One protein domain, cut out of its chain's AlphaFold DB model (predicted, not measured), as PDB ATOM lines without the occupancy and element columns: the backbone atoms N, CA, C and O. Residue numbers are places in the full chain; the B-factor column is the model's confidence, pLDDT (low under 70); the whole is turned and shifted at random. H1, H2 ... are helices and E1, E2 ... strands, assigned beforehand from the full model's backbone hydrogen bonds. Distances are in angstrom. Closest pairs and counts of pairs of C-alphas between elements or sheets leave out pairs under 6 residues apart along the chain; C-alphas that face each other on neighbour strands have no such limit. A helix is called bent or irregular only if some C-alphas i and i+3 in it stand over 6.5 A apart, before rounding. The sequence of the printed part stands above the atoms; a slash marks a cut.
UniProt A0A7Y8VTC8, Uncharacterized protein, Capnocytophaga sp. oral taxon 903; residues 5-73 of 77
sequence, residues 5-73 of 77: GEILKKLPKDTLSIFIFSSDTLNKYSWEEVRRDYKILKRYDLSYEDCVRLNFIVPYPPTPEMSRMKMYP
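What this domain is: This is residues 5 to 73 of the 77 residues of an uncharacterized protein of Capnocytophaga sp. oral taxon 903 (UniProt A0A7Y8VTC8). A narrow ribbon of three antiparallel strands, in the order E1, E2, E3, makes the middle, and short helices gather at its two ends: H2 and H3 beyond the end of E1 and the start of E2, H1 and H4 near the opposite end. E3 is a short edge strand reached through H5, and no helix touches another. The printed part has 69 residues with five named helices and three named strands, in the order H1, E1, H2, H3, E2, H4, H5, E3, of the mixed class, helices and strands. It is only just loose, close to compact, with a radius of gyration of the C-alphas of 13.6 A and spans of 35 by 29 by 16 A.

Where its parts are: Begin with the sheet: find C-alpha 16 at (32.579, 123.393, 41.181), from which E1, residues 16 to 20, runs 13.0 A. E2, residues 42 to 46, spans 12.5 A, and E3, residues 70 to 72, ends at C-alpha 72 at (32.436, 115.144, 30.246). H2 is residues 23 to 28, 8.6 A long, and H3 residues 31 to 36, 8.5 A. Look for H1 at residues 5 to 8, from C-alpha 5 at (36.493, 133.901, 44.592), for H4 at residues 48 to 53, 8.8 A long, and for H5 at residues 64 to 68. H5 is irregular: C-alphas 65 and 68 are 7.4 A apart.

How they stand to each other: E1 and E2 are antiparallel neighbours, with directions at 166 degrees; look at N 18 and O 44, within hydrogen-bond range at 2.8 A. E2 and E3 are antiparallel too, at 166 degrees, with N 45 and O 70 at 2.9 A. H4 is only just on the sheet, with 5 pairs of C-alphas within 10 A, and only grazes it with residues 48 to 52. H1 and H4 are close but not clearly touching; their closest C-alphas, of Leu 8 and Tyr 48, are 6.3 A apart. H2 and H3 are also close but not clearly touching, about perpendicular at 87 degrees, the closest C-alphas being those of Leu 26 and Val 34 at 7.5 A. H1, H2, H3 and H5 are not on the sheet. H4 and H5 are only just apart, their closest C-alphas 8.5 A from each other. Every O i to N i+4 pair is within hydrogen-bond range in H2, H3 and H4; H5 has 0 of 1, with 1 of 2 O i to N i+3 pairs within range, and H1 is too short for an i+4 pair.

The domain as a whole: The C-alphas farthest apart are those of Glu 6 and Lys 28, at 36.8 A. The printed part has no cut and no long link. The mean pLDDT of the printed part is 93.4, and no printed residue is under 70.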
ATOM      1  N   GLY A   5      35.400 134.565  43.893       81.50
ATOM      2  CA  GLY A   5      36.493 133.901  44.592       81.50
ATOM      3  C   GLY A   5      36.196 133.579  46.057       81.50
ATOM      4  O   GLY A   5      36.507 132.485  46.515       81.50
ATOM      5  N   GLU A   6      35.507 134.468  46.771       84.88
ATOM      6  CA  GLU A   6      35.116 134.228  48.166       84.88
ATOM      7  C   GLU A   6      33.998 133.188  48.291       84.88
ATOM      8  O   GLU A   6      33.887 132.510  49.311       84.88
ATOM      9  N   ILE A   7      33.178 133.029  47.251       84.69
ATOM     10  CA  ILE A   7      32.145 131.991  47.193       84.69
ATOM     11  C   ILE A   7      32.790 130.624  46.947       84.69
ATOM     12  O   ILE A   7      32.482 129.668  47.655       84.69
ATOM     13  N   LEU A   8      33.712 130.529  45.985       84.19
ATOM     14  CA  LEU A   8      34.359 129.260  45.639       84.19
ATOM     15  C   LEU A   8      35.265 128.738  46.756       84.19
ATOM     16  O   LEU A   8      35.249 127.541  47.025       84.19
ATOM     17  N   LYS A   9      35.975 129.619  47.471       81.69
ATOM     18  CA  LYS A   9      36.772 129.235  48.652       81.69
ATOM     19  C   LYS A   9      35.943 128.612  49.780       81.69
ATOM     20  O   LYS A   9      36.495 127.907  50.617       81.69
ATOM     21  N   LYS A  10      34.633 128.885  49.830       84.25
ATOM     22  CA  LYS A  10      33.711 128.325  50.832       84.25
ATOM     23  C   LYS A  10      33.135 126.972  50.425       84.25
ATOM     24  O   LYS A  10      32.391 126.382  51.207       84.25
ATOM     25  N   LEU A  11      33.425 126.482  49.216       80.75
ATOM     26  CA  LEU A  11      32.966 125.163  48.812       80.75
ATOM     27  C   LEU A  11      33.616 124.098  49.711       80.75
ATOM     28  O   LEU A  11      34.815 124.156  49.973       80.75
ATOM     29  N   PRO A  12      32.852 123.086  50.157       80.88
ATOM     30  CA  PRO A  12      33.381 122.020  51.011       80.88
ATOM     31  C   PRO A  12      34.437 121.156  50.300       80.88
ATOM     32  O   PRO A  12      35.126 120.364  50.939       80.88
ATOM     33  N   LYS A  13      34.539 121.278  48.973       79.25
ATOM     34  CA  LYS A  13      35.560 120.670  48.121       79.25
ATOM     35  C   LYS A  13      36.033 121.719  47.122       79.25
ATOM     36  O   LYS A  13      35.224 122.526  46.675       79.25
ATOM     37  N   ASP A  14      37.294 121.644  46.709       82.62
ATOM     38  CA  ASP A  14      37.866 122.494  45.656       82.62
ATOM     39  C   ASP A  14      37.382 122.067  44.254       82.62
ATOM     40  O   ASP A  14      38.150 121.731  43.355       82.62
ATOM     41  N   THR A  15      36.067 121.920  44.081       90.31
ATOM     42  CA  THR A  15      35.465 121.526  42.807       90.31
ATOM     43  C   THR A  15      34.058 122.093  42.683       90.31
ATOM     44  O   THR A  15      33.152 121.723  43.431       90.31
ATOM     45  N   LEU A  16      33.869 122.944  41.679       92.06
ATOM     46  CA  LEU A  16      32.579 123.393  41.181       92.06
ATOM     47  C   LEU A  16      32.171 122.525  39.986       92.06
ATOM     48  O   LEU A  16      32.832 122.542  38.947       92.06
ATOM     49  N   SER A  17      31.059 121.800  40.110       94.06
ATOM     50  CA  SER A  17      30.475 121.054  38.990       94.06
ATOM     51  C   SER A  17      29.397 121.880  38.291       94.06
ATOM     52  O   SER A  17      28.370 122.206  38.886       94.06
ATOM     53  N   ILE A  18      29.610 122.181  37.012       95.31
ATOM     54  CA  ILE A  18      28.685 122.916  36.146       95.31
ATOM     55  C   ILE A  18      28.079 121.931  35.154       95.31
ATOM     56  O   ILE A  18      28.808 121.248  34.435       95.31
ATOM     57  N   PHE A  19      26.750 121.871  35.106       96.56
ATOM     58  CA  PHE A  19      26.002 120.995  34.211       96.56
ATOM     59  C   PHE A  19      25.251 121.836  33.185       96.56
ATOM     60  O   PHE A  19      24.497 122.738  33.546       96.56
ATOM     61  N   ILE A  20      25.462 121.531  31.909       96.69
ATOM     62  CA  ILE A  20      24.856 122.232  30.781       96.69
ATOM     63  C   ILE A  20      23.853 121.289  30.132       96.69
ATOM     64  O   ILE A  20      24.195 120.165  29.755       96.69
ATOM     65  N   PHE A  21      22.617 121.755  30.000       96.38
ATOM     66  CA  PHE A  21      21.495 120.989  29.468       96.38
ATOM     67  C   PHE A  21      20.940 121.668  28.217       96.38
ATOM     68  O   PHE A  21      20.981 122.891  28.096       96.38
ATOM     69  N   SER A  22      20.387 120.874  27.301       96.25
ATOM     70  CA  SER A  22      19.525 121.398  26.241       96.25
ATOM     71  C   SER A  22      18.150 121.714  26.832       96.25
ATOM     72  O   SER A  22      17.615 120.911  27.601       96.25
ATOM     73  N   SER A  23      17.560 122.849  26.445       96.56
ATOM     74  CA  SER A  23      16.195 123.195  26.859       96.56
ATOM     75  C   SER A  23      15.185 122.143  26.391       96.56
ATOM     76  O   SER A  23      14.350 121.720  27.184       96.56
ATOM     77  N   ASP A  24      15.330 121.615  25.170       97.38
ATOM     78  CA  ASP A  24      14.462 120.553  24.644       97.38
ATOM     79  C   ASP A  24      14.533 119.279  25.489       97.38
ATOM     80  O   ASP A  24      13.531 118.601  25.694       97.38
ATOM     81  N   THR A  25      15.720 118.955  26.015       96.44
ATOM     82  CA  THR A  25      15.899 117.791  26.893       96.44
ATOM     83  C   THR A  25      15.152 117.976  28.209       96.44
ATOM     84  O   THR A  25      14.471 117.052  28.646       96.44
ATOM     85  N   LEU A  26      15.240 119.163  28.814       96.50
ATOM     86  CA  LEU A  26      14.537 119.466  30.064       96.50
ATOM     87  C   LEU A  26      13.016 119.537  29.884       96.50
ATOM     88  O   LEU A  26      12.283 119.199  30.804       96.50
ATOM     89  N   ASN A  27      12.544 119.941  28.704       97.19
ATOM     90  CA  ASN A  27      11.114 120.008  28.398       97.19
ATOM     91  C   ASN A  27      10.516 118.640  28.035       97.19
ATOM     92  O   ASN A  27       9.310 118.443  28.167       97.19
ATOM     93  N   LYS A  28      11.337 117.706  27.541       97.81
ATOM     94  CA  LYS A  28      10.884 116.399  27.044       97.81
ATOM     95  C   LYS A  28      10.917 115.289  28.091       97.81
ATOM     96  O   LYS A  28      10.072 114.402  28.035       97.81
ATOM     97  N   TYR A  29      11.908 115.293  28.979       97.06
ATOM     98  CA  TYR A  29      12.154 114.196  29.917       97.06
ATOM     99  C   TYR A  29      11.982 114.660  31.361       97.06
ATOM    100  O   TYR A  29      12.289 115.805  31.691       97.06
ATOM    101  N   SER A  30      11.555 113.755  32.241       96.94
ATOM    102  CA  SER A  30      11.532 114.035  33.677       96.94
ATOM    103  C   SER A  30      12.954 114.221  34.219       96.94
ATOM    104  O   SER A  30      13.940 113.742  33.646       96.94
ATOM    105  N   TRP A  31      13.085 114.882  35.369       94.94
ATOM    106  CA  TRP A  31      14.393 115.059  36.001       94.94
ATOM    107  C   TRP A  31      15.054 113.722  36.370       94.94
ATOM    108  O   TRP A  31      16.270 113.565  36.232       94.94
ATOM    109  N   GLU A  32      14.265 112.735  36.793       97.12
ATOM    110  CA  GLU A  32      14.725 111.376  37.078       97.12
ATOM    111  C   GLU A  32      15.316 110.723  35.828       97.12
ATOM    112  O   GLU A  32      16.386 110.123  35.906       97.12
ATOM    113  N   GLU A  33      14.665 110.871  34.672       97.44
ATOM    114  CA  GLU A  33      15.161 110.351  33.395       97.44
ATOM    115  C   GLU A  33      16.437 111.070  32.944       97.44
ATOM    116  O   GLU A  33      17.395 110.421  32.517       97.44
ATOM    117  N   VAL A  34      16.485 112.400  33.081       96.62
ATOM    118  CA  VAL A  34      17.678 113.206  32.777       96.62
ATOM    119  C   VAL A  34      18.863 112.753  33.625       96.62
ATOM    120  O   VAL A  34      19.960 112.560  33.098       96.62
ATOM    121  N   ARG A  35      18.652 112.544  34.930       94.88
ATOM    122  CA  ARG A  35      19.697 112.085  35.852       94.88
ATOM    123  C   ARG A  35      20.123 110.649  35.591       94.88
ATOM    124  O   ARG A  35      21.323 110.387  35.570       94.88
ATOM    125  N   ARG A  36      19.166 109.733  35.433       96.31
ATOM    126  CA  ARG A  36      19.418 108.297  35.250       96.31
ATOM    127  C   ARG A  36      20.186 108.030  33.963       96.31
ATOM    128  O   ARG A  36      21.175 107.306  33.990       96.31
ATOM    129  N   ASP A  37      19.766 108.657  32.871       96.00
ATOM    130  CA  ASP A  37      20.336 108.410  31.547       96.00
ATOM    131  C   ASP A  37      21.444 109.422  31.194       96.00
ATOM    132  O   ASP A  37      21.921 109.452  30.061       96.00
ATOM    133  N   TYR A  38      21.834 110.274  32.149       93.88
ATOM    134  CA  TYR A  38      22.890 111.276  32.015       93.88
ATOM    135  C   TYR A  38      22.711 112.209  30.799       93.88
ATOM    136  O   TYR A  38      23.665 112.500  30.072       93.88
ATOM    137  N   LYS A  39      21.478 112.691  30.571       94.94
ATOM    138  CA  LYS A  39      21.087 113.516  29.408       94.94
ATOM    139  C   LYS A  39      21.569 114.966  29.538       94.94
ATOM    140  O   LYS A  39      20.777 115.900  29.643       94.94
ATOM    141  N   ILE A  40      22.883 115.155  29.562       95.56
ATOM    142  CA  ILE A  40      23.535 116.463  29.648       95.56
ATOM    143  C   ILE A  40      24.343 116.731  28.383       95.56
ATOM    144  O   ILE A  40      24.899 115.813  27.787       95.56
ATOM    145  N   LEU A  41      24.447 117.998  27.989       95.88
ATOM    146  CA  LEU A  41      25.299 118.406  26.872       95.88
ATOM    147  C   LEU A  41      26.774 118.423  27.279       95.88
ATOM    148  O   LEU A  41      27.651 118.032  26.509       95.88
ATOM    149  N   LYS A  42      27.054 118.914  28.491       96.56
ATOM    150  CA  LYS A  42      28.411 119.006  29.029       96.56
ATOM    151  C   LYS A  42      28.382 119.076  30.549       96.56
ATOM    152  O   LYS A  42      27.518 119.735  31.124       96.56
ATOM    153  N   ARG A  43      29.365 118.451  31.192       97.38
ATOM    154  CA  ARG A  43      29.736 118.742  32.581       97.38
ATOM    155  C   ARG A  43      31.159 119.260  32.632       97.38
ATOM    156  O   ARG A  43      32.048 118.615  32.075       97.38
ATOM    157  N   TYR A  44      31.368 120.348  33.357       97.38
ATOM    158  CA  TYR A  44      32.685 120.803  33.785       97.38
ATOM    159  C   TYR A  44      32.822 120.575  35.284       97.38
ATOM    160  O   TYR A  44      31.919 120.931  36.031       97.38
ATOM    161  N   ASP A  45      33.934 119.992  35.710       95.94
ATOM    162  CA  ASP A  45      34.331 119.920  37.113       95.94
ATOM    163  C   ASP A  45      35.572 120.811  37.254       95.94
ATOM    164  O   ASP A  45      36.667 120.405  36.867       95.94
ATOM    165  N   LEU A  46      35.389 122.038  37.736       94.94
ATOM    166  CA  LEU A  46      36.431 123.068  37.767       94.94
ATOM    167  C   LEU A  46      36.936 123.283  39.192       94.94
ATOM    168  O   LEU A  46      36.134 123.460  40.110       94.94
ATOM    169  N   SER A  47      38.255 123.301  39.372       93.06
ATOM    170  CA  SER A  47      38.872 123.789  40.613       93.06
ATOM    171  C   SER A  47      38.750 125.312  40.729       93.06
ATOM    172  O   SER A  47      38.404 126.001  39.757       93.06
ATOM    173  N   TYR A  48      39.067 125.870  41.899       91.12
ATOM    174  CA  TYR A  48      39.213 127.319  42.038       91.12
ATOM    175  C   TYR A  48      40.247 127.884  41.053       91.12
ATOM    176  O   TYR A  48      39.988 128.899  40.405       91.12
ATOM    177  N   GLU A  49      41.388 127.210  40.884       92.38
ATOM    178  CA  GLU A  49      42.436 127.633  39.948       92.38
ATOM    179  C   GLU A  49      41.948 127.652  38.499       92.38
ATOM    180  O   GLU A  49      42.253 128.589  37.762       92.38
ATOM    181  N   ASP A  50      41.164 126.653  38.090       94.94
ATOM    182  CA  ASP A  50      40.567 126.625  36.753       94.94
ATOM    183  C   ASP A  50      39.618 127.811  36.558       94.94
ATOM    184  O   ASP A  50      39.664 128.479  35.527       94.94
ATOM    185  N   CYS A  51      38.801 128.127  37.568       92.75
ATOM    186  CA  CYS A  51      37.913 129.288  37.530       92.75
ATOM    187  C   CYS A  51      38.694 130.606  37.423       92.75
ATOM    188  O   CYS A  51      38.290 131.487  36.665       92.75
ATOM    189  N   VAL A  52      39.818 130.736  38.136       92.56
ATOM    190  CA  VAL A  52      40.707 131.905  38.046       92.56
ATOM    191  C   VAL A  52      41.322 132.022  36.652       92.56
ATOM    192  O   VAL A  52      41.294 133.109  36.083       92.56
ATOM    193  N   ARG A  53      41.823 130.922  36.069       94.44
ATOM    194  CA  ARG A  53      42.377 130.913  34.699       94.44
ATOM    195  C   ARG A  53      41.350 131.363  33.664       94.44
ATOM    196  O   ARG A  53      41.675 132.128  32.768       94.44
ATOM    197  N   LEU A  54      40.097 130.957  33.849       93.94
ATOM    198  CA  LEU A  54      38.981 131.345  32.990       93.94
ATOM    199  C   LEU A  54      38.441 132.759  33.259       93.94
ATOM    200  O   LEU A  54      37.426 133.138  32.677       93.94
ATOM    201  N   ASN A  55      39.045 133.537  34.164       93.31
ATOM    202  CA  ASN A  55      38.503 134.820  34.630       93.31
ATOM    203  C   ASN A  55      37.032 134.717  35.077       93.31
ATOM    204  O   ASN A  55      36.245 135.643  34.890       93.31
ATOM    205  N   PHE A  56      36.654 133.575  35.659       91.19
ATOM    206  CA  PHE A  56      35.288 133.235  36.069       91.19
ATOM    207  C   PHE A  56      34.249 133.270  34.929       91.19
ATOM    208  O   PHE A  56      33.047 133.313  35.189       91.19
ATOM    209  N   ILE A  57      34.691 133.210  33.670       93.06
ATOM    210  CA  ILE A  57      33.845 133.102  32.481       93.06
ATOM    211  C   ILE A  57      33.985 131.683  31.949       93.06
ATOM    212  O   ILE A  57      35.023 131.313  31.415       93.06
ATOM    213  N   VAL A  58      32.940 130.870  32.087       94.25
ATOM    214  CA  VAL A  58      32.976 129.460  31.675       94.25
ATOM    215  C   VAL A  58      32.376 129.320  30.273       94.25
ATOM    216  O   VAL A  58      31.151 129.395  30.141       94.25
ATOM    217  N   PRO A  59      33.187 129.124  29.216       95.12
ATOM    218  CA  PRO A  59      32.667 129.064  27.861       95.12
ATOM    219  C   PRO A  59      31.988 127.719  27.571       95.12
ATOM    220  O   PRO A  59      32.373 126.644  28.046       95.12
ATOM    221  N   TYR A  60      30.957 127.790  26.738       94.69
ATOM    222  CA  TYR A  60      30.312 126.640  26.130       94.69
ATOM    223  C   TYR A  60      29.989 126.983  24.669       94.69
ATOM    224  O   TYR A  60      29.253 127.947  24.448       94.69
ATOM    225  N   PRO A  61      30.514 126.239  23.674       95.25
ATOM    226  CA  PRO A  61      31.369 125.046  23.785       95.25
ATOM    227  C   PRO A  61      32.737 125.302  24.458       95.25
ATOM    228  O   PRO A  61      33.158 126.456  24.554       95.25
ATOM    229  N   PRO A  62      33.438 124.257  24.950       96.56
ATOM    230  CA  PRO A  62      34.744 124.435  25.582       96.56
ATOM    231  C   PRO A  62      35.787 124.921  24.571       96.56
ATOM    232  O   PRO A  62      35.817 124.463  23.427       96.56
ATOM    233  N   THR A  63      36.680 125.805  25.008       96.25
ATOM    234  CA  THR A  63      37.798 126.310  24.199       96.25
ATOM    235  C   THR A  63      39.029 125.395  24.313       96.25
ATOM    236  O   THR A  63      39.108 124.588  25.246       96.25
ATOM    237  N   PRO A  64      40.035 125.517  23.420       96.19
ATOM    238  CA  PRO A  64      41.294 124.772  23.538       96.19
ATOM    239  C   PRO A  64      42.020 124.953  24.880       96.19
ATOM    240  O   PRO A  64      42.660 124.019  25.367       96.19
ATOM    241  N   GLU A  65      41.885 126.123  25.511       94.25
ATOM    242  CA  GLU A  65      42.425 126.412  26.846       94.25
ATOM    243  C   GLU A  65      41.856 125.470  27.921       94.25
ATOM    244  O   GLU A  65      42.570 125.045  28.830       94.25
ATOM    245  N   MET A  66      40.601 125.042  27.767       96.12
ATOM    246  CA  MET A  66      39.949 124.104  28.680       96.12
ATOM    247  C   MET A  66      40.339 122.641  28.432       96.12
ATOM    248  O   MET A  66      39.844 121.759  29.129       96.12
ATOM    249  N   SER A  67      41.215 122.333  27.470       95.69
ATOM    250  CA  SER A  67      41.555 120.947  27.092       95.69
ATOM    251  C   SER A  67      42.090 120.087  28.241       95.69
ATOM    252  O   SER A  67      41.916 118.866  28.228       95.69
ATOM    253  N   ARG A  68      42.720 120.717  29.240       95.00
ATOM    254  CA  ARG A  68      43.248 120.056  30.445       95.00
ATOM    255  C   ARG A  68      42.264 120.037  31.618       95.00
ATOM    256  O   ARG A  68      42.515 119.326  32.587       95.00
ATOM    257  N   MET A  69      41.164 120.783  31.537       96.38
ATOM    258  CA  MET A  69      40.152 120.842  32.592       96.38
ATOM    259  C   MET A  69      39.275 119.595  32.565       96.38
ATOM    260  O   MET A  69      38.974 119.022  31.511       96.38
ATOM    261  N   LYS A  70      38.840 119.160  33.746       96.94
ATOM    262  CA  LYS A  70      38.032 117.953  33.875       96.94
ATOM    263  C   LYS A  70      36.633 118.208  33.319       96.94
ATOM    264  O   LYS A  70      35.873 119.027  33.828       96.94
ATOM    265  N   MET A  71      36.280 117.480  32.261       97.00
ATOM    266  CA  MET A  71      34.990 117.631  31.598       97.00
ATOM    267  C   MET A  71      34.469 116.333  30.988       97.00
ATOM    268  O   MET A  71      35.230 115.405  30.703       97.00
ATOM    269  N   TYR A  72      33.157 116.297  30.773       96.31
ATOM    270  CA  TYR A  72      32.436 115.144  30.246       96.31
ATOM    271  C   TYR A  72      31.446 115.593  29.160       96.31
ATOM    272  O   TYR A  72      30.580 116.413  29.473       96.31
ATOM    273  N   PRO A  73      31.559 115.089  27.913       94.94
ATOM    274  CA  PRO A  73      32.682 114.296  27.389       94.94
ATOM    275  C   PRO A  73      34.009 115.070  27.442       94.94
ATOM    276  O   PRO A  73      34.001 116.291  27.606       94.94
TER     277      PRO A  73